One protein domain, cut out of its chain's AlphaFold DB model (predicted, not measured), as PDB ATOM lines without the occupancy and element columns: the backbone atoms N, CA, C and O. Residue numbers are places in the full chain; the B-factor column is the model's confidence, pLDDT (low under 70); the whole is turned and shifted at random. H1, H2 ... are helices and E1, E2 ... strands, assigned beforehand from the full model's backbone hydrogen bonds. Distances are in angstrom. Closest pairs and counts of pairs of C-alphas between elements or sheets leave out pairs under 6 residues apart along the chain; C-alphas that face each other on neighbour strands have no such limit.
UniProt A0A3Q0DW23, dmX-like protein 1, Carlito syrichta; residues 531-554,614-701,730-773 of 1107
ATOM      1  N   VAL A 531     275.433 240.057 136.833       92.00
ATOM      2  CA  VAL A 531     275.408 238.608 136.592       92.00
ATOM      3  C   VAL A 531     274.367 237.957 137.505       92.00
ATOM      4  O   VAL A 531     274.171 238.356 138.655       92.00
ATOM      5  N   HIS A 532     273.698 236.930 136.992       93.06
ATOM      6  CA  HIS A 532     272.623 236.202 137.652       93.06
ATOM      7  C   HIS A 532     272.884 234.691 137.643       93.06
ATOM      8  O   HIS A 532     273.414 234.140 136.680       93.06
ATOM      9  N   TRP A 533     272.447 234.005 138.703       93.75
ATOM     10  CA  TRP A 533     272.382 232.544 138.728       93.75
ATOM     11  C   TRP A 533     271.321 232.047 137.749       93.75
ATOM     12  O   TRP A 533     270.156 232.439 137.856       93.75
ATOM     13  N   LEU A 534     271.698 231.136 136.850       92.06
ATOM     14  CA  LEU A 534     270.738 230.411 136.015       92.06
ATOM     15  C   LEU A 534     270.024 229.313 136.822       92.06
ATOM     16  O   LEU A 534     268.844 229.053 136.599       92.06
ATOM     17  N   ASN A 535     270.685 228.784 137.861       91.06
ATOM     18  CA  ASN A 535     270.177 227.769 138.797       91.06
ATOM     19  C   ASN A 535     269.941 226.383 138.158       91.06
ATOM     20  O   ASN A 535     269.091 225.634 138.629       91.06
ATOM     21  N   ASN A 536     270.701 226.017 137.117       91.75
ATOM     22  CA  ASN A 536     270.620 224.716 136.435       91.75
ATOM     23  C   ASN A 536     270.589 223.523 137.409       91.75
ATOM     24  O   ASN A 536     269.740 222.644 137.265       91.75
ATOM     25  N   LYS A 537     271.451 223.523 138.437       91.50
ATOM     26  CA  LYS A 537     271.490 222.474 139.468       91.50
ATOM     27  C   LYS A 537     270.188 222.372 140.268       91.50
ATOM     28  O   LYS A 537     269.687 221.272 140.479       91.50
ATOM     29  N   GLU A 538     269.610 223.506 140.671       90.12
ATOM     30  CA  GLU A 538     268.340 223.550 141.409       90.12
ATOM     31  C   GLU A 538     267.174 223.086 140.535       90.12
ATOM     32  O   GLU A 538     266.414 222.215 140.954       90.12
ATOM     33  N   LEU A 539     267.097 223.584 139.298       88.44
ATOM     34  CA  LEU A 539     266.085 223.191 138.317       88.44
ATOM     35  C   LEU A 539     266.150 221.683 138.016       88.44
ATOM     36  O   LEU A 539     265.111 221.025 137.977       88.44
ATOM     37  N   HIS A 540     267.355 221.118 137.866       88.75
ATOM     38  CA  HIS A 540     267.556 219.681 137.663       88.75
ATOM     39  C   HIS A 540     267.159 218.856 138.894       88.75
ATOM     40  O   HIS A 540     266.368 217.922 138.769       88.75
ATOM     41  N   PHE A 541     267.648 219.221 140.084       90.50
ATOM     42  CA  PHE A 541     267.335 218.524 141.337       90.50
ATOM     43  C   PHE A 541     265.823 218.533 141.606       90.50
ATOM     44  O   PHE A 541     265.227 217.485 141.862       90.50
ATOM     45  N   SER A 542     265.185 219.703 141.500       88.44
ATOM     46  CA  SER A 542     263.745 219.872 141.713       88.44
ATOM     47  C   SER A 542     262.912 219.103 140.681       88.44
ATOM     48  O   SER A 542     261.989 218.393 141.077       88.44
ATOM     49  N   LEU A 543     263.245 219.167 139.383       85.56
ATOM     50  CA  LEU A 543     262.520 218.427 138.339       85.56
ATOM     51  C   LEU A 543     262.647 216.909 138.523       85.56
ATOM     52  O   LEU A 543     261.634 216.208 138.534       85.56
ATOM     53  N   SER A 544     263.868 216.397 138.689       87.25
ATOM     54  CA  SER A 544     264.119 214.960 138.838       87.25
ATOM     55  C   SER A 544     263.457 214.400 140.099       87.25
ATOM     56  O   SER A 544     262.856 213.325 140.049       87.25
ATOM     57  N   MET A 545     263.461 215.158 141.203       86.62
ATOM     58  CA  MET A 545     262.770 214.763 142.431       86.62
ATOM     59  C   MET A 545     261.239 214.820 142.302       86.62
ATOM     60  O   MET A 545     260.555 213.924 142.795       86.62
ATOM     61  N   GLU A 546     260.664 215.804 141.601       86.12
ATOM     62  CA  GLU A 546     259.212 215.842 141.352       86.12
ATOM     63  C   GLU A 546     258.740 214.716 140.424       86.12
ATOM     64  O   GLU A 546     257.694 214.112 140.681       86.12
ATOM     65  N   VAL A 547     259.521 214.372 139.393       84.25
ATOM     66  CA  VAL A 547     259.245 213.216 138.526       84.25
ATOM     67  C   VAL A 547     259.300 211.917 139.333       84.25
ATOM     68  O   VAL A 547     258.351 211.133 139.268       84.25
ATOM     69  N   PHE A 548     260.345 211.710 140.143       85.94
ATOM     70  CA  PHE A 548     260.486 210.543 141.021       85.94
ATOM     71  C   PHE A 548     259.324 210.422 142.023       85.94
ATOM     72  O   PHE A 548     258.655 209.390 142.088       85.94
ATOM     73  N   LEU A 549     258.994 211.503 142.740       86.06
ATOM     74  CA  LEU A 549     257.869 211.526 143.681       86.06
ATOM     75  C   LEU A 549     256.518 211.283 142.987       86.06
ATOM     76  O   LEU A 549     255.641 210.641 143.569       86.06
ATOM     77  N   GLN A 550     256.322 211.760 141.753       82.25
ATOM     78  CA  GLN A 550     255.099 211.499 140.988       82.25
ATOM     79  C   GLN A 550     255.059 210.083 140.378       82.25
ATOM     80  O   GLN A 550     253.965 209.575 140.121       82.25
ATOM     81  N   GLN A 551     256.201 209.419 140.182       82.31
ATOM     82  CA  GLN A 551     256.268 207.992 139.847       82.31
ATOM     83  C   GLN A 551     255.952 207.119 141.069       82.31
ATOM     84  O   GLN A 551     255.053 206.285 140.975       82.31
ATOM     85  N   LEU A 552     256.573 207.378 142.229       81.81
ATOM     86  CA  LEU A 552     256.281 206.668 143.486       81.81
ATOM     87  C   LEU A 552     254.790 206.729 143.852       81.81
ATOM     88  O   LEU A 552     254.187 205.714 144.195       81.81
ATOM     89  N   ARG A 553     254.163 207.909 143.731       80.88
ATOM     90  CA  ARG A 553     252.711 208.066 143.943       80.88
ATOM     91  C   ARG A 553     251.897 207.131 143.039       80.88
ATOM     92  O   ARG A 553     250.956 206.515 143.520       80.88
ATOM     93  N   LYS A 554     252.286 206.974 141.768       78.31
ATOM     94  CA  LYS A 554     251.582 206.113 140.801       78.31
ATOM     95  C   LYS A 554     251.762 204.621 141.087       78.31
ATOM     96  O   LYS A 554     250.795 203.887 140.929       78.31
ATOM     97  N   ILE A 614     263.595 207.534 149.001       83.44
ATOM     98  CA  ILE A 614     263.695 209.002 148.934       83.44
ATOM     99  C   ILE A 614     265.112 209.447 149.310       83.44
ATOM    100  O   ILE A 614     265.703 210.262 148.606       83.44
ATOM    101  N   ASP A 615     265.664 208.862 150.368       80.88
ATOM    102  CA  ASP A 615     266.967 209.203 150.931       80.88
ATOM    103  C   ASP A 615     268.082 208.866 149.926       80.88
ATOM    104  O   ASP A 615     268.873 209.735 149.560       80.88
ATOM    105  N   HIS A 616     268.050 207.660 149.348       84.81
ATOM    106  CA  HIS A 616     268.961 207.258 148.274       84.81
ATOM    107  C   HIS A 616     268.825 208.129 147.009       84.81
ATOM    108  O   HIS A 616     269.824 208.472 146.379       84.81
ATOM    109  N   GLN A 617     267.607 208.541 146.634       87.19
ATOM    110  CA  GLN A 617     267.421 209.448 145.495       87.19
ATOM    111  C   GLN A 617     268.031 210.836 145.765       87.19
ATOM    112  O   GLN A 617     268.597 211.442 144.853       87.19
ATOM    113  N   ILE A 618     267.960 211.329 147.007       87.19
ATOM    114  CA  ILE A 618     268.616 212.572 147.434       87.19
ATOM    115  C   ILE A 618     270.145 212.424 147.379       87.19
ATOM    116  O   ILE A 618     270.809 213.310 146.846       87.19
ATOM    117  N   GLU A 619     270.711 211.306 147.847       85.75
ATOM    118  CA  GLU A 619     272.153 211.016 147.742       85.75
ATOM    119  C   GLU A 619     272.646 211.010 146.287       85.75
ATOM    120  O   GLU A 619     273.656 211.646 145.971       85.75
ATOM    121  N   VAL A 620     271.918 210.346 145.380       87.88
ATOM    122  CA  VAL A 620     272.254 210.325 143.945       87.88
ATOM    123  C   VAL A 620     272.261 211.745 143.375       87.88
ATOM    124  O   VAL A 620     273.255 212.135 142.757       87.88
ATOM    125  N   LEU A 621     271.220 212.541 143.641       89.12
ATOM    126  CA  LEU A 621     271.107 213.920 143.150       89.12
ATOM    127  C   LEU A 621     272.156 214.868 143.767       89.12
ATOM    128  O   LEU A 621     272.637 215.765 143.077       89.12
ATOM    129  N   LEU A 622     272.580 214.660 145.020       88.38
ATOM    130  CA  LEU A 622     273.719 215.374 145.625       88.38
ATOM    131  C   LEU A 622     275.057 214.974 144.974       88.38
ATOM    132  O   LEU A 622     275.935 215.818 144.767       88.38
ATOM    133  N   SER A 623     275.203 213.706 144.572       86.44
ATOM    134  CA  SER A 623     276.365 213.237 143.805       86.44
ATOM    135  C   SER A 623     276.399 213.775 142.367       86.44
ATOM    136  O   SER A 623     277.448 213.733 141.731       86.44
ATOM    137  N   GLU A 624     275.270 214.225 141.818       88.19
ATOM    138  CA  GLU A 624     275.196 214.915 140.522       88.19
ATOM    139  C   GLU A 624     275.429 216.421 140.693       88.19
ATOM    140  O   GLU A 624     276.194 217.012 139.933       88.19
ATOM    141  N   TRP A 625     274.848 217.028 141.737       89.75
ATOM    142  CA  TRP A 625     275.057 218.433 142.105       89.75
ATOM    143  C   TRP A 625     276.546 218.781 142.208       89.75
ATOM    144  O   TRP A 625     276.992 219.774 141.635       89.75
ATOM    145  N   SER A 626     277.313 217.941 142.905       86.12
ATOM    146  CA  SER A 626     278.751 218.131 143.142       86.12
ATOM    147  C   SER A 626     279.637 217.889 141.911       86.12
ATOM    148  O   SER A 626     280.740 218.423 141.851       86.12
ATOM    149  N   LYS A 627     279.172 217.124 140.912       85.69
ATOM    150  CA  LYS A 627     279.908 216.887 139.653       85.69
ATOM    151  C   LYS A 627     279.676 217.976 138.609       85.69
ATOM    152  O   LYS A 627     280.572 218.259 137.819       85.69
ATOM    153  N   ASN A 628     278.464 218.520 138.554       89.44
ATOM    154  CA  ASN A 628     278.039 219.415 137.482       89.44
ATOM    155  C   ASN A 628     278.578 220.844 137.680       89.44
ATOM    156  O   ASN A 628     278.747 221.309 138.810       89.44
ATOM    157  N   ALA A 629     278.769 221.580 136.584       91.19
ATOM    158  CA  ALA A 629     279.040 223.014 136.633       91.19
ATOM    159  C   ALA A 629     277.811 223.798 137.132       91.19
ATOM    160  O   ALA A 629     276.663 223.445 136.840       91.19
ATOM    161  N   ASP A 630     278.035 224.883 137.872       94.31
ATOM    162  CA  ASP A 630     277.014 225.908 138.111       94.31
ATOM    163  C   ASP A 630     276.950 226.864 136.908       94.31
ATOM    164  O   ASP A 630     277.975 227.205 136.319       94.31
ATOM    165  N   MET A 631     275.754 227.316 136.526       93.69
ATOM    166  CA  MET A 631     275.577 228.256 135.414       93.69
ATOM    167  C   MET A 631     275.270 229.683 135.865       93.69
ATOM    168  O   MET A 631     274.360 229.923 136.668       93.69
ATOM    169  N   LEU A 632     275.951 230.637 135.230       95.25
ATOM    170  CA  LEU A 632     275.726 232.072 135.372       95.25
ATOM    171  C   LEU A 632     275.389 232.707 134.017       95.25
ATOM    172  O   LEU A 632     275.856 232.253 132.972       95.25
ATOM    173  N   PHE A 633     274.595 233.776 134.030       93.94
ATOM    174  CA  PHE A 633     274.261 234.544 132.830       93.94
ATOM    175  C   PHE A 633     274.182 236.049 133.102       93.94
ATOM    176  O   PHE A 633     274.033 236.486 134.242       93.94
ATOM    177  N   SER A 634     274.252 236.847 132.041       92.56
ATOM    178  CA  SER A 634     274.019 238.291 132.062       92.56
ATOM    179  C   SER A 634     273.324 238.718 130.771       92.56
ATOM    180  O   SER A 634     273.457 238.055 129.739       92.56
ATOM    181  N   ILE A 635     272.586 239.823 130.826       91.00
ATOM    182  CA  ILE A 635     272.082 240.519 129.642       91.00
ATOM    183  C   ILE A 635     272.955 241.758 129.471       91.00
ATOM    184  O   ILE A 635     273.065 242.572 130.386       91.00
ATOM    185  N   HIS A 636     273.597 241.893 128.315       85.56
ATOM    186  CA  HIS A 636     274.456 243.034 128.034       85.56
ATOM    187  C   HIS A 636     273.599 244.297 127.800       85.56
ATOM    188  O   HIS A 636     272.759 244.291 126.893       85.56
ATOM    189  N   PRO A 637     273.776 245.378 128.586       78.12
ATOM    190  CA  PRO A 637     272.781 246.450 128.679       78.12
ATOM    191  C   PRO A 637     272.596 247.239 127.376       78.12
ATOM    192  O   PRO A 637     271.483 247.647 127.076       78.12
ATOM    193  N   MET A 638     273.660 247.413 126.581       74.56
ATOM    194  CA  MET A 638     273.648 248.280 125.390       74.56
ATOM    195  C   MET A 638     273.145 247.603 124.104       74.56
ATOM    196  O   MET A 638     272.712 248.294 123.186       74.56
ATOM    197  N   ASP A 639     273.225 246.271 123.994       78.12
ATOM    198  CA  ASP A 639     272.875 245.539 122.759       78.12
ATOM    199  C   ASP A 639     271.927 244.346 122.968       78.12
ATOM    200  O   ASP A 639     271.581 243.662 122.006       78.12
ATOM    201  N   GLY A 640     271.509 244.081 124.211       84.81
ATOM    202  CA  GLY A 640     270.585 242.998 124.539       84.81
ATOM    203  C   GLY A 640     271.124 241.594 124.269       84.81
ATOM    204  O   GLY A 640     270.343 240.654 124.144       84.81
ATOM    205  N   SER A 641     272.438 241.402 124.162       88.94
ATOM    206  CA  SER A 641     273.011 240.061 124.009       88.94
ATOM    207  C   SER A 641     272.935 239.273 125.315       88.94
ATOM    208  O   SER A 641     273.313 239.786 126.369       88.94
ATOM    209  N   LEU A 642     272.527 238.004 125.246       92.31
ATOM    210  CA  LEU A 642     272.713 237.074 126.359       92.31
ATOM    211  C   LEU A 642     274.181 236.641 126.402       92.31
ATOM    212  O   LEU A 642     274.749 236.265 125.375       92.31
ATOM    213  N   LEU A 643     274.768 236.661 127.593       92.25
ATOM    214  CA  LEU A 643     276.115 236.190 127.897       92.25
ATOM    215  C   LEU A 643     276.017 235.060 128.927       92.25
ATOM    216  O   LEU A 643     275.235 235.177 129.873       92.25
ATOM    217  N   VAL A 644     276.779 233.980 128.749       93.25
ATOM    218  CA  VAL A 644     276.669 232.757 129.563       93.25
ATOM    219  C   VAL A 644     278.047 232.244 129.989       93.25
ATOM    220  O   VAL A 644     278.961 232.163 129.166       93.25
ATOM    221  N   TRP A 645     278.166 231.840 131.256       94.06
ATOM    222  CA  TRP A 645     279.364 231.240 131.849       94.06
ATOM    223  C   TRP A 645     279.045 229.912 132.550       94.06
ATOM    224  O   TRP A 645     277.963 229.743 133.124       94.06
ATOM    225  N   HIS A 646     280.018 229.000 132.558       93.31
ATOM    226  CA  HIS A 646     280.058 227.834 133.445       93.31
ATOM    227  C   HIS A 646     281.025 228.104 134.601       93.31
ATOM    228  O   HIS A 646     282.038 228.787 134.436       93.31
ATOM    229  N   VAL A 647     280.685 227.585 135.779       93.81
ATOM    230  CA  VAL A 647     281.468 227.663 137.014       93.81
ATOM    231  C   VAL A 647     281.734 226.236 137.488       93.81
ATOM    232  O   VAL A 647     280.878 225.587 138.095       93.81
ATOM    233  N   ASP A 648     282.922 225.746 137.167       90.94
ATOM    234  CA  ASP A 648     283.391 224.400 137.465       90.94
ATOM    235  C   ASP A 648     284.026 224.315 138.857       90.94
ATOM    236  O   ASP A 648     284.703 225.233 139.324       90.94
ATOM    237  N   TRP A 649     283.824 223.163 139.502       87.00
ATOM    238  CA  TRP A 649     284.448 222.774 140.778       87.00
ATOM    239  C   TRP A 649     284.116 223.690 141.975       87.00
ATOM    240  O   TRP A 649     284.842 223.704 142.963       87.00
ATOM    241  N   LEU A 650     282.990 224.416 141.909       87.25
ATOM    242  CA  LEU A 650     282.440 225.223 143.011       87.25
ATOM    243  C   LEU A 650     282.004 224.384 144.229       87.25
ATOM    244  O   LEU A 650     281.972 224.892 145.346       87.25
ATOM    245  N   ASP A 651     281.669 223.111 144.006       84.25
ATOM    246  CA  ASP A 651     281.379 222.117 145.039       84.25
ATOM    247  C   ASP A 651     282.489 221.049 145.052       84.25
ATOM    248  O   ASP A 651     282.964 220.617 143.998       84.25
ATOM    249  N   GLU A 652     282.889 220.584 146.237       69.06
ATOM    250  CA  GLU A 652     283.941 219.571 146.385       69.06
ATOM    251  C   GLU A 652     283.386 218.152 146.159       69.06
ATOM    252  O   GLU A 652     282.743 217.567 147.028       69.06
ATOM    253  N   TYR A 653     283.646 217.571 144.982       59.25
ATOM    254  CA  TYR A 653     283.229 216.197 144.657       59.25
ATOM    255  C   TYR A 653     284.110 215.099 145.297       59.25
ATOM    256  O   TYR A 653     283.681 213.954 145.439       59.25
ATOM    257  N   GLN A 654     285.351 215.417 145.674       57.06
ATOM    258  CA  GLN A 654     286.320 214.459 146.217       57.06
ATOM    259  C   GLN A 654     286.890 215.005 147.536       57.06
ATOM    260  O   GLN A 654     287.716 215.912 147.469       57.06
ATOM    261  N   PRO A 655     286.482 214.484 148.713       51.97
ATOM    262  CA  PRO A 655     286.909 215.018 150.005       51.97
ATOM    263  C   PRO A 655     288.434 215.049 150.177       51.97
ATOM    264  O   PRO A 655     289.103 214.024 150.033       51.97
ATOM    265  N   GLY A 656     288.970 216.224 150.506       52.41
ATOM    266  CA  GLY A 656     290.403 216.487 150.632       52.41
ATOM    267  C   GLY A 656     291.092 216.889 149.321       52.41
ATOM    268  O   GLY A 656     292.311 217.057 149.315       52.41
ATOM    269  N   MET A 657     290.354 217.064 148.219       59.25
ATOM    270  CA  MET A 657     290.889 217.509 146.925       59.25
ATOM    271  C   MET A 657     290.325 218.876 146.530       59.25
ATOM    272  O   MET A 657     289.612 219.014 145.532       59.25
ATOM    273  N   PHE A 658     290.710 219.904 147.288       65.00
ATOM    274  CA  PHE A 658     290.420 221.300 146.968       65.00
ATOM    275  C   PHE A 658     290.965 221.672 145.583       65.00
ATOM    276  O   PHE A 658     292.175 221.795 145.379       65.00
ATOM    277  N   ARG A 659     290.061 221.867 144.620       74.88
ATOM    278  CA  ARG A 659     290.375 222.435 143.306       74.88
ATOM    279  C   ARG A 659     290.083 223.931 143.323       74.88
ATOM    280  O   ARG A 659     289.140 224.371 143.973       74.88
ATOM    281  N   GLN A 660     290.864 224.712 142.584       82.31
ATOM    282  CA  GLN A 660     290.535 226.117 142.352       82.31
ATOM    283  C   GLN A 660     289.314 226.205 141.430       82.31
ATOM    284  O   GLN A 660     289.330 225.620 140.349       82.31
ATOM    285  N   VAL A 661     288.280 226.940 141.843       90.00
ATOM    286  CA  VAL A 661     287.063 227.152 141.045       90.00
ATOM    287  C   VAL A 661     287.424 227.796 139.709       90.00
ATOM    288  O   VAL A 661     288.074 228.842 139.668       90.00
ATOM    289  N   GLN A 662     286.987 227.175 138.613       90.62
ATOM    290  CA  GLN A 662     287.247 227.656 137.261       90.62
ATOM    291  C   GLN A 662     285.972 228.276 136.690       90.62
ATOM    292  O   GLN A 662     284.928 227.635 136.643       90.62
ATOM    293  N   VAL A 663     286.059 229.521 136.221       92.75
ATOM    294  CA  VAL A 663     284.979 230.156 135.455       92.75
ATOM    295  C   VAL A 663     285.378 230.181 133.987       92.75
ATOM    296  O   VAL A 663     286.492 230.579 133.652       92.75
ATOM    297  N   SER A 664     284.473 229.756 133.110       92.06
ATOM    298  CA  SER A 664     284.672 229.764 131.661       92.06
ATOM    299  C   SER A 664     283.526 230.494 130.962       92.06
ATOM    300  O   SER A 664     282.364 230.378 131.352       92.06
ATOM    301  N   PHE A 665     283.849 231.281 129.934       92.31
ATOM    302  CA  PHE A 665     282.846 231.894 129.065       92.31
ATOM    303  C   PHE A 665     282.391 230.882 128.008       92.31
ATOM    304  O   PHE A 665     283.222 230.276 127.335       92.31
ATOM    305  N   VAL A 666     281.077 230.696 127.876       89.94
ATOM    306  CA  VAL A 666     280.484 229.577 127.126       89.94
ATOM    307  C   VAL A 666     279.831 230.044 125.835       89.94
ATOM    308  O   VAL A 666     280.068 229.462 124.777       89.94
ATOM    309  N   SER A 667     278.989 231.080 125.893       89.25
ATOM    310  CA  SER A 667     278.276 231.557 124.706       89.25
ATOM    311  C   SER A 667     277.812 233.009 124.800       89.25
ATOM    312  O   SER A 667     277.544 233.558 125.872       89.25
ATOM    313  N   ARG A 668     277.682 233.619 123.616       89.56
ATOM    314  CA  ARG A 668     277.012 234.898 123.373       89.56
ATOM    315  C   ARG A 668     275.868 234.655 122.395       89.56
ATOM    316  O   ARG A 668     276.127 234.247 121.266       89.56
ATOM    317  N   ILE A 669     274.629 234.933 122.798       89.69
ATOM    318  CA  ILE A 669     273.488 235.007 121.874       89.69
ATOM    319  C   ILE A 669     273.275 236.499 121.572       89.69
ATOM    320  O   ILE A 669     272.772 237.214 122.445       89.69
ATOM    321  N   PRO A 670     273.720 237.010 120.407       86.88
ATOM    322  CA  PRO A 670     273.678 238.438 120.112       86.88
ATOM    323  C   PRO A 670     272.238 238.923 119.922       86.88
ATOM    324  O   PRO A 670     271.450 238.257 119.254       86.88
ATOM    325  N   VAL A 671     271.911 240.093 120.483       82.62
ATOM    326  CA  VAL A 671     270.582 240.737 120.369       82.62
ATOM    327  C   VAL A 671     269.424 239.788 120.745       82.62
ATOM    328  O   VAL A 671     268.373 239.756 120.108       82.62
ATOM    329  N   ALA A 672     269.620 238.988 121.798       87.56
ATOM    330  CA  ALA A 672     268.594 238.100 122.357       87.56
ATOM    331  C   ALA A 672     267.404 238.874 122.964       87.56
ATOM    332  O   ALA A 672     266.299 238.341 123.064       87.56
ATOM    333  N   PHE A 673     267.633 240.133 123.346       87.69
ATOM    334  CA  PHE A 673     266.649 241.076 123.866       87.69
ATOM    335  C   PHE A 673     266.639 242.351 123.005       87.69
ATOM    336  O   PHE A 673     267.703 242.789 122.562       87.69
ATOM    337  N   PRO A 674     265.478 242.996 122.783       82.62
ATOM    338  CA  PRO A 674     265.424 244.307 122.143       82.62
ATOM    339  C   PRO A 674     266.230 245.346 122.934       82.62
ATOM    340  O   PRO A 674     266.139 245.402 124.159       82.62
ATOM    341  N   THR A 675     266.954 246.231 122.245       75.62
ATOM    342  CA  THR A 675     267.784 247.279 122.873       75.62
ATOM    343  C   THR A 675     267.008 248.151 123.870       75.62
ATOM    344  O   THR A 675     267.545 248.524 124.906       75.62
ATOM    345  N   GLY A 676     265.724 248.427 123.612       73.06
ATOM    346  CA  GLY A 676     264.857 249.158 124.548       73.06
ATOM    347  C   GLY A 676     264.546 248.395 125.843       73.06
ATOM    348  O   GLY A 676     264.465 249.008 126.906       73.06
ATOM    349  N   ASP A 677     264.427 247.065 125.790       79.88
ATOM    350  CA  ASP A 677     264.246 246.229 126.984       79.88
ATOM    351  C   ASP A 677     265.571 246.055 127.738       79.88
ATOM    352  O   ASP A 677     265.571 246.053 128.966       79.88
ATOM    353  N   ALA A 678     266.700 245.969 127.024       82.12
ATOM    354  CA  ALA A 678     268.036 245.878 127.617       82.12
ATOM    355  C   ALA A 678     268.440 247.171 128.352       82.12
ATOM    356  O   ALA A 678     268.824 247.115 129.519       82.12
ATOM    357  N   ASN A 679     268.254 248.338 127.722       77.69
ATOM    358  CA  ASN A 679     268.534 249.648 128.327       77.69
ATOM    359  C   ASN A 679     267.646 249.953 129.546       77.69
ATOM    360  O   ASN A 679     268.054 250.696 130.433       77.69
ATOM    361  N   SER A 680     266.423 249.410 129.592       77.38
ATOM    362  CA  SER A 680     265.465 249.631 130.688       77.38
ATOM    363  C   SER A 680     265.496 248.545 131.771       77.38
ATOM    364  O   SER A 680     264.697 248.595 132.707       77.38
ATOM    365  N   LEU A 681     266.375 247.548 131.655       81.25
ATOM    366  CA  LEU A 681     266.388 246.352 132.495       81.25
ATOM    367  C   LEU A 681     266.742 246.656 133.962       81.25
ATOM    368  O   LEU A 681     267.816 247.160 134.279       81.25
ATOM    369  N   CYS A 682     265.867 246.270 134.893       78.75
ATOM    370  CA  CYS A 682     266.171 246.310 136.324       78.75
ATOM    371  C   CYS A 682     267.141 245.185 136.732       78.75
ATOM    372  O   CYS A 682     267.057 244.069 136.224       78.75
ATOM    373  N   LYS A 683     267.936 245.432 137.786       77.56
ATOM    374  CA  LYS A 683     268.912 244.517 138.434       77.56
ATOM    375  C   LYS A 683     268.341 243.190 139.000       77.56
ATOM    376  O   LYS A 683     268.985 242.545 139.826       77.56
ATOM    377  N   SER A 684     267.110 242.801 138.663       76.38
ATOM    378  CA  SER A 684     266.383 241.681 139.272       76.38
ATOM    379  C   SER A 684     265.599 240.888 138.226       76.38
ATOM    380  O   SER A 684     264.452 241.214 137.917       76.38
ATOM    381  N   ILE A 685     266.214 239.811 137.744       84.94
ATOM    382  CA  ILE A 685     265.607 238.805 136.868       84.94
ATOM    383  C   ILE A 685     265.190 237.589 137.709       84.94
ATOM    384  O   ILE A 685     265.907 237.187 138.628       84.94
ATOM    385  N   VAL A 686     264.042 236.986 137.395       83.00
ATOM    386  CA  VAL A 686     263.547 235.751 138.032       83.00
ATOM    387  C   VAL A 686     263.420 234.656 136.976       83.00
ATOM    388  O   VAL A 686     262.834 234.898 135.927       83.00
ATOM    389  N   MET A 687     263.912 233.445 137.258       84.75
ATOM    390  CA  MET A 687     263.641 232.251 136.442       84.75
ATOM    391  C   MET A 687     262.936 231.154 137.241       84.75
ATOM    392  O   MET A 687     263.161 231.022 138.451       84.75
ATOM    393  N   TYR A 688     262.072 230.417 136.538       82.38
ATOM    394  CA  TYR A 688     261.131 229.432 137.075       82.38
ATOM    395  C   TYR A 688     260.844 228.301 136.065       82.38
ATOM    396  O   TYR A 688     261.051 228.476 134.860       82.38
ATOM    397  N   ALA A 689     260.379 227.136 136.529       79.56
ATOM    398  CA  ALA A 689     260.204 225.944 135.691       79.56
ATOM    399  C   ALA A 689     258.728 225.564 135.561       79.56
ATOM    400  O   ALA A 689     258.131 225.034 136.493       79.56
ATOM    401  N   CYS A 690     258.165 225.731 134.360       69.94
ATOM    402  CA  CYS A 690     256.750 225.467 134.117       69.94
ATOM    403  C   CYS A 690     256.336 224.067 134.610       69.94
ATOM    404  O   CYS A 690     256.878 223.060 134.157       69.94
ATOM    405  N   THR A 691     255.326 223.988 135.483       65.44
ATOM    406  CA  THR A 691     254.867 222.731 136.117       65.44
ATOM    407  C   THR A 691     254.470 221.631 135.123       65.44
ATOM    408  O   THR A 691     254.512 220.445 135.456       65.44
ATOM    409  N   LYS A 692     254.158 222.001 133.872       68.12
ATOM    410  CA  LYS A 692     253.944 221.077 132.744       68.12
ATOM    411  C   LYS A 692     255.162 220.185 132.464       68.12
ATOM    412  O   LYS A 692     254.982 219.083 131.956       68.12
ATOM    413  N   ASN A 693     256.373 220.618 132.820       74.38
ATOM    414  CA  ASN A 693     257.620 219.883 132.601       74.38
ATOM    415  C   ASN A 693     257.605 218.489 133.257       74.38
ATOM    416  O   ASN A 693     258.029 217.521 132.633       74.38
ATOM    417  N   VAL A 694     257.044 218.359 134.466       74.25
ATOM    418  CA  VAL A 694     256.936 217.071 135.182       74.25
ATOM    419  C   VAL A 694     256.014 216.101 134.437       74.25
ATOM    420  O   VAL A 694     256.339 214.929 134.249       74.25
ATOM    421  N   ASP A 695     254.858 216.587 133.980       73.94
ATOM    422  CA  ASP A 695     253.876 215.754 133.287       73.94
ATOM    423  C   ASP A 695     254.327 215.406 131.850       73.94
ATOM    424  O   ASP A 695     254.071 214.290 131.396       73.94
ATOM    425  N   LEU A 696     255.073 216.291 131.171       73.38
ATOM    426  CA  LEU A 696     255.727 216.022 129.880       73.38
ATOM    427  C   LEU A 696     256.838 214.968 130.001       73.38
ATOM    428  O   LEU A 696     256.822 213.984 129.260       73.38
ATOM    429  N   ALA A 697     257.744 215.114 130.972       73.75
ATOM    430  CA  ALA A 697     258.815 214.151 131.233       73.75
ATOM    431  C   ALA A 697     258.264 212.733 131.488       73.75
ATOM    432  O   ALA A 697     258.777 211.746 130.956       73.75
ATOM    433  N   ILE A 698     257.163 212.618 132.241       74.88
ATOM    434  CA  ILE A 698     256.514 211.325 132.508       74.88
ATOM    435  C   ILE A 698     255.771 210.778 131.274       74.88
ATOM    436  O   ILE A 698     255.699 209.560 131.107       74.88
ATOM    437  N   GLN A 699     255.233 211.629 130.394       70.62
ATOM    438  CA  GLN A 699     254.647 211.178 129.123       70.62
ATOM    439  C   GLN A 699     255.715 210.615 128.177       70.62
ATOM    440  O   GLN A 699     255.523 209.533 127.621       70.62
ATOM    441  N   GLN A 700     256.851 211.300 128.033       65.06
ATOM    442  CA  GLN A 700     257.959 210.844 127.189       65.06
ATOM    443  C   GLN A 700     258.619 209.574 127.737       65.06
ATOM    444  O   GLN A 700     258.866 208.642 126.975       65.06
ATOM    445  N   GLY A 701     258.797 209.469 129.060       60.31
ATOM    446  CA  GLY A 701     259.309 208.256 129.711       60.31
ATOM    447  C   GLY A 701     258.471 206.992 129.452       60.31
ATOM    448  O   GLY A 701     258.999 205.887 129.538       60.31
ATOM    449  N   SER A 730     265.774 211.647 128.419       48.03
ATOM    450  CA  SER A 730     266.639 211.599 127.232       48.03
ATOM    451  C   SER A 730     266.131 212.265 125.949       48.03
ATOM    452  O   SER A 730     266.819 212.196 124.937       48.03
ATOM    453  N   ILE A 731     264.918 212.824 125.950       51.38
ATOM    454  CA  ILE A 731     264.296 213.484 124.779       51.38
ATOM    455  C   ILE A 731     263.448 214.693 125.232       51.38
ATOM    456  O   ILE A 731     262.409 215.011 124.650       51.38
ATOM    457  N   PHE A 732     263.808 215.308 126.365       59.59
ATOM    458  CA  PHE A 732     263.000 216.351 126.997       59.59
ATOM    459  C   PHE A 732     263.613 217.744 126.826       59.59
ATOM    460  O   PHE A 732     264.691 218.024 127.348       59.59
ATOM    461  N   THR A 733     262.882 218.636 126.153       61.78
ATOM    462  CA  THR A 733     263.134 220.083 126.121       61.78
ATOM    463  C   THR A 733     262.370 220.767 127.269       61.78
ATOM    464  O   THR A 733     261.141 220.893 127.205       61.78
ATOM    465  N   PRO A 734     263.044 221.214 128.347       68.38
ATOM    466  CA  PRO A 734     262.362 221.834 129.474       68.38
ATOM    467  C   PRO A 734     261.930 223.264 129.144       68.38
ATOM    468  O   PRO A 734     262.722 224.081 128.678       68.38
ATOM    469  N   ASN A 735     260.675 223.596 129.458       75.19
ATOM    470  CA  ASN A 735     260.172 224.962 129.338       75.19
ATOM    471  C   ASN A 735     260.529 225.734 130.614       75.19
ATOM    472  O   ASN A 735     259.845 225.606 131.638       75.19
ATOM    473  N   VAL A 736     261.607 226.514 130.556       87.62
ATOM    474  CA  VAL A 736     261.986 227.469 131.606       87.62
ATOM    475  C   VAL A 736     261.471 228.842 131.211       87.62
ATOM    476  O   VAL A 736     261.620 229.278 130.071       87.62
ATOM    477  N   MET A 737     260.863 229.532 132.163       87.81
ATOM    478  CA  MET A 737     260.375 230.886 131.971       87.81
ATOM    479  C   MET A 737     261.265 231.863 132.735       87.81
ATOM    480  O   MET A 737     261.647 231.612 133.878       87.81
ATOM    481  N   MET A 738     261.555 232.999 132.112       89.31
ATOM    482  CA  MET A 738     262.261 234.123 132.711       89.31
ATOM    483  C   MET A 738     261.341 235.339 132.755       89.31
ATOM    484  O   MET A 738     260.674 235.642 131.770       89.31
ATOM    485  N   ILE A 739     261.321 236.059 133.875       88.44
ATOM    486  CA  ILE A 739     260.670 237.365 133.992       88.44
ATOM    487  C   ILE A 739     261.755 238.414 134.209       88.44
ATOM    488  O   ILE A 739     262.509 238.344 135.184       88.44
ATOM    489  N   SER A 740     261.802 239.399 133.317       87.06
ATOM    490  CA  SER A 740     262.540 240.643 133.520       87.06
ATOM    491  C   SER A 740     261.574 241.756 133.920       87.06
ATOM    492  O   SER A 740     260.427 241.801 133.471       87.06
ATOM    493  N   LYS A 741     262.044 242.665 134.774       81.88
ATOM    494  CA  LYS A 741     261.332 243.892 135.144       81.88
ATOM    495  C   LYS A 741     262.069 245.098 134.569       81.88
ATOM    496  O   LYS A 741     263.298 245.090 134.536       81.88
ATOM    497  N   HIS A 742     261.324 246.128 134.179       79.62
ATOM    498  CA  HIS A 742     261.850 247.287 133.463       79.62
ATOM    499  C   HIS A 742     261.575 248.621 134.182       79.62
ATOM    500  O   HIS A 742     260.725 248.712 135.072       79.62
ATOM    501  N   ALA A 743     262.330 249.655 133.804       73.88
ATOM    502  CA  ALA A 743     262.288 251.020 134.344       73.88
ATOM    503  C   ALA A 743     261.109 251.882 133.826       73.88
ATOM    504  O   ALA A 743     261.026 253.071 134.119       73.88
ATOM    505  N   ASP A 744     260.172 251.289 133.084       67.69
ATOM    506  CA  ASP A 744     258.807 251.800 132.871       67.69
ATOM    507  C   ASP A 744     257.808 251.225 133.908       67.69
ATOM    508  O   ASP A 744     256.678 251.694 134.033       67.69
ATOM    509  N   GLY A 745     258.230 250.221 134.690       71.56
ATOM    510  CA  GLY A 745     257.388 249.439 135.598       71.56
ATOM    511  C   GLY A 745     256.790 248.170 134.976       71.56
ATOM    512  O   GLY A 745     256.083 247.444 135.674       71.56
ATOM    513  N   SER A 746     257.071 247.880 133.702       76.81
ATOM    514  CA  SER A 746     256.582 246.683 133.014       76.81
ATOM    515  C   SER A 746     257.340 245.410 133.407       76.81
ATOM    516  O   SER A 746     258.463 245.438 133.928       76.81
ATOM    517  N   LEU A 747     256.699 244.271 133.139       82.88
ATOM    518  CA  LEU A 747     257.256 242.931 133.274       82.88
ATOM    519  C   LEU A 747     257.189 242.223 131.917       82.88
ATOM    520  O   LEU A 747     256.095 242.027 131.387       82.88
ATOM    521  N   ASN A 748     258.328 241.789 131.381       85.38
ATOM    522  CA  ASN A 748     258.371 240.924 130.200       85.38
ATOM    523  C   ASN A 748     258.625 239.472 130.629       85.38
ATOM    524  O   ASN A 748     259.511 239.197 131.441       85.38
ATOM    525  N   GLN A 749     257.871 238.540 130.052       87.88
ATOM    526  CA  GLN A 749     258.010 237.098 130.215       87.88
ATOM    527  C   GLN A 749     258.652 236.503 128.954       87.88
ATOM    528  O   GLN A 749     258.127 236.650 127.846       87.88
ATOM    529  N   TRP A 750     259.746 235.768 129.133       90.19
ATOM    530  CA  TRP A 750     260.540 235.154 128.070       90.19
ATOM    531  C   TRP A 750     260.600 233.640 128.267       90.19
ATOM    532  O   TRP A 750     260.825 233.170 129.381       90.19
ATOM    533  N   LEU A 751     260.414 232.872 127.198       91.12
ATOM    534  CA  LEU A 751     260.680 231.434 127.183       91.12
ATOM    535  C   LEU A 751     262.167 231.217 126.881       91.12
ATOM    536  O   LEU A 751     262.659 231.690 125.855       91.12
ATOM    537  N   VAL A 752     262.856 230.497 127.767       91.06
ATOM    538  CA  VAL A 752     264.256 230.084 127.618       91.06
ATOM    539  C   VAL A 752     264.281 228.590 127.302       91.06
ATOM    540  O   VAL A 752     263.842 227.767 128.109       91.06
ATOM    541  N   SER A 753     264.784 228.246 126.120       89.12
ATOM    542  CA  SER A 753     264.861 226.871 125.625       89.12
ATOM    543  C   SER A 753     266.248 226.290 125.875       89.12
ATOM    544  O   SER A 753     267.253 226.914 125.530       89.12
ATOM    545  N   PHE A 754     266.309 225.077 126.420       88.06
ATOM    546  CA  PHE A 754     267.553 224.351 126.694       88.06
ATOM    547  C   PHE A 754     267.708 223.135 125.781       88.06
ATOM    548  O   PHE A 754     266.717 222.583 125.302       88.06
ATOM    549  N   ALA A 755     268.951 222.706 125.561       86.06
ATOM    550  CA  ALA A 755     269.241 221.503 124.788       86.06
ATOM    551  C   ALA A 755     268.786 220.231 125.520       86.06
ATOM    552  O   ALA A 755     268.887 220.137 126.749       86.06
ATOM    553  N   GLU A 756     268.322 219.239 124.760       80.56
ATOM    554  CA  GLU A 756     267.971 217.915 125.285       80.56
ATOM    555  C   GLU A 756     269.194 217.230 125.918       80.56
ATOM    556  O   GLU A 756     270.338 217.533 125.581       80.56
ATOM    557  N   GLU A 757     268.954 216.358 126.899       75.62
ATOM    558  CA  GLU A 757     269.961 215.711 127.766       75.62
ATOM    559  C   GLU A 757     270.898 216.647 128.564       75.62
ATOM    560  O   GLU A 757     271.597 216.173 129.456       75.62
ATOM    561  N   SER A 758     270.898 217.965 128.332       81.19
ATOM    562  CA  SER A 758     271.907 218.887 128.882       81.19
ATOM    563  C   SER A 758     271.837 219.143 130.394       81.19
ATOM    564  O   SER A 758     272.678 219.872 130.909       81.19
ATOM    565  N   ALA A 759     270.834 218.631 131.117       83.75
ATOM    566  CA  ALA A 759     270.569 218.984 132.521       83.75
ATOM    567  C   ALA A 759     270.552 220.514 132.769       83.75
ATOM    568  O   ALA A 759     271.084 221.014 133.760       83.75
ATOM    569  N   PHE A 760     269.941 221.260 131.837       86.69
ATOM    570  CA  PHE A 760     269.900 222.729 131.794       86.69
ATOM    571  C   PHE A 760     271.270 223.422 131.609       86.69
ATOM    572  O   PHE A 760     271.355 224.623 131.841       86.69
ATOM    573  N   SER A 761     272.333 222.723 131.182       87.50
ATOM    574  CA  SER A 761     273.684 223.309 131.004       87.50
ATOM    575  C   SER A 761     273.888 224.128 129.716       87.50
ATOM    576  O   SER A 761     274.848 224.898 129.626       87.50
ATOM    577  N   THR A 762     272.990 223.996 128.732       88.94
ATOM    578  CA  THR A 762     273.132 224.610 127.398       88.94
ATOM    579  C   THR A 762     271.843 225.307 126.971       88.94
ATOM    580  O   THR A 762     270.833 224.649 126.711       88.94
ATOM    581  N   VAL A 763     271.881 226.639 126.861       89.81
ATOM    582  CA  VAL A 763     270.789 227.465 126.313       89.81
ATOM    583  C   VAL A 763     270.832 227.421 124.783       89.81
ATOM    584  O   VAL A 763     271.878 227.675 124.191       89.81
ATOM    585  N   LEU A 764     269.696 227.130 124.144       87.81
ATOM    586  CA  LEU A 764     269.533 227.145 122.685       87.81
ATOM    587  C   LEU A 764     268.980 228.478 122.174       87.81
ATOM    588  O   LEU A 764     269.453 229.004 121.170       87.81
ATOM    589  N   SER A 765     267.946 229.009 122.830       88.00
ATOM    590  CA  SER A 765     267.263 230.226 122.391       88.00
ATOM    591  C   SER A 765     266.488 230.898 123.520       88.00
ATOM    592  O   SER A 765     266.116 230.269 124.513       88.00
ATOM    593  N   ILE A 766     266.223 232.192 123.337       90.56
ATOM    594  CA  ILE A 766     265.290 232.977 124.144       90.56
ATOM    595  C   ILE A 766     264.242 233.566 123.200       90.56
ATOM    596  O   ILE A 766     264.559 233.961 122.080       90.56
ATOM    597  N   SER A 767     262.983 233.600 123.636       89.75
ATOM    598  CA  SER A 767     261.878 234.189 122.874       89.75
ATOM    599  C   SER A 767     260.924 234.958 123.786       89.75
ATOM    600  O   SER A 767     260.611 234.512 124.891       89.75
ATOM    601  N   HIS A 768     260.463 236.127 123.340       87.31
ATOM    602  CA  HIS A 768     259.447 236.897 124.058       87.31
ATOM    603  C   HIS A 768     258.097 236.172 124.011       87.31
ATOM    604  O   HIS A 768     257.672 235.732 122.941       87.31
ATOM    605  N   LYS A 769     257.404 236.079 125.151       85.31
ATOM    606  CA  LYS A 769     256.118 235.378 125.268       85.31
ATOM    607  C   LYS A 769     254.965 236.295 125.678       85.31
ATOM    608  O   LYS A 769     253.886 236.176 125.106       85.31
ATOM    609  N   SER A 770     255.155 237.194 126.646       81.12
ATOM    610  CA  SER A 770     254.125 238.168 127.044       81.12
ATOM    611  C   SER A 770     254.714 239.380 127.774       81.12
ATOM    612  O   SER A 770     255.717 239.249 128.470       81.12
ATOM    613  N   ARG A 771     254.073 240.551 127.651       80.44
ATOM    614  CA  ARG A 771     254.402 241.775 128.404       80.44
ATOM    615  C   ARG A 771     253.206 242.182 129.254       80.44
ATOM    616  O   ARG A 771     252.107 242.330 128.728       80.44
ATOM    617  N   TYR A 772     253.433 242.416 130.541       79.19
ATOM    618  CA  TYR A 772     252.494 243.103 131.422       79.19
ATOM    619  C   TYR A 772     252.960 244.536 131.643       79.19
ATOM    620  O   TYR A 772     254.097 244.785 132.037       79.19
ATOM    621  N   CYS A 773     252.062 245.475 131.390       78.56
ATOM    622  CA  CYS A 773     252.287 246.908 131.485       78.56
ATOM    623  C   CYS A 773     250.997 247.588 131.971       78.56
ATOM    624  O   CYS A 773     249.926 246.977 131.971       78.56
TER     625      CYS A 773
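This is residues 531 to 554, 614 to 701 and 730 to 773 of the 1107 residues of the protein "dmX-like protein 1" of Carlito syrichta (UniProt A0A3Q0DW23). Two twisted four-stranded sheets, E5 E6 E7 E8 and E1 E2 E3 E4, lie one over the other as two layers, loosely and only partly face to face, with few contacts between their strands. At one end H1 bridges the two sheets, with H2 and H4 packed on it; small H3 lies at the opposite end. The printed part has 156 residues, mixed helix and strand, in the order E1 H1 H2 E2 E3 E4 H3 E5 H4 E6 E7 E8. Both sheets are antiparallel in the orders named. The whole is compact, with a radius of gyration of the C-alphas of 17.1 A and spans of 48 by 42 by 24 A.

Look first for E5, residues 686 to 689, then E6, 735 to 741, E7, 747 to 754, 22.2 A long, and E8, 763 to 772, 24.6 A, which ends at C-alpha 772 at (252.494, 243.103, 131.422). The other sheet has E1, 531 to 533, E2, 630 to 635, E3, 642 to 648, and E4, 662 to 669, 21.9 A. Find C-alpha 536 at (270.620, 224.716, 136.435); from there H1 runs 27.0 A to residue 554. H2 is 614 to 625, 16.3 A, H3 675 to 679, and H4 692 to 701.

Start in the strongly twisted sheet E5 E6 E7 E8, where N 688 and O 737 of E5 and E6 are 2.9 A apart. E6, E7 and E8 form a meander, each strand the antiparallel neighbour of the one before, with N 738 to O 750 at 2.8 A and N 749 to O 770 at 2.8 A. E2, E3 and E4 form another, with N 632 to O 645 at 3.0 A and N 644 to O 667 at 3.0 A; at its edge, N 532 of E1 is 2.8 A from O 633 of E2. Among the strands of different sheets, E1 and E5 are apart. H1 only grazes each sheet, with residues 536 to 538 at E1 E2 E3 E4 and 539 to 543 at E5 E6 E7 E8. With residues 537 to 545 alone it touches H2, opposite ways at a shallow tilt of 23 degrees; the closest C-alphas, of Lys 537 and Trp 625, are 6.0 A apart. With 543 to 547 alone it touches H4, at a steep tilt of 65 degrees; the closest C-alphas, of Val 547 and Val 694, are 5.6 A apart. H3 touches no helix. In H2, H3 and H4 every O i to N i+4 pair is within hydrogen-bond range; in H1, 14 of 15.

The C-alphas of Gly 656 and Cys 773, the two farthest apart, are 52.4 A apart. Residues 555 to 613 and 702 to 729 are not printed, with C-alpha gaps of 14.9 A and 8.4 A. The link from E3 to E4 is long, 13 residues. Mean pLDDT of the printed part is 82.5; 18 residues are under 70, among them 652 to 658 and 730 to 734.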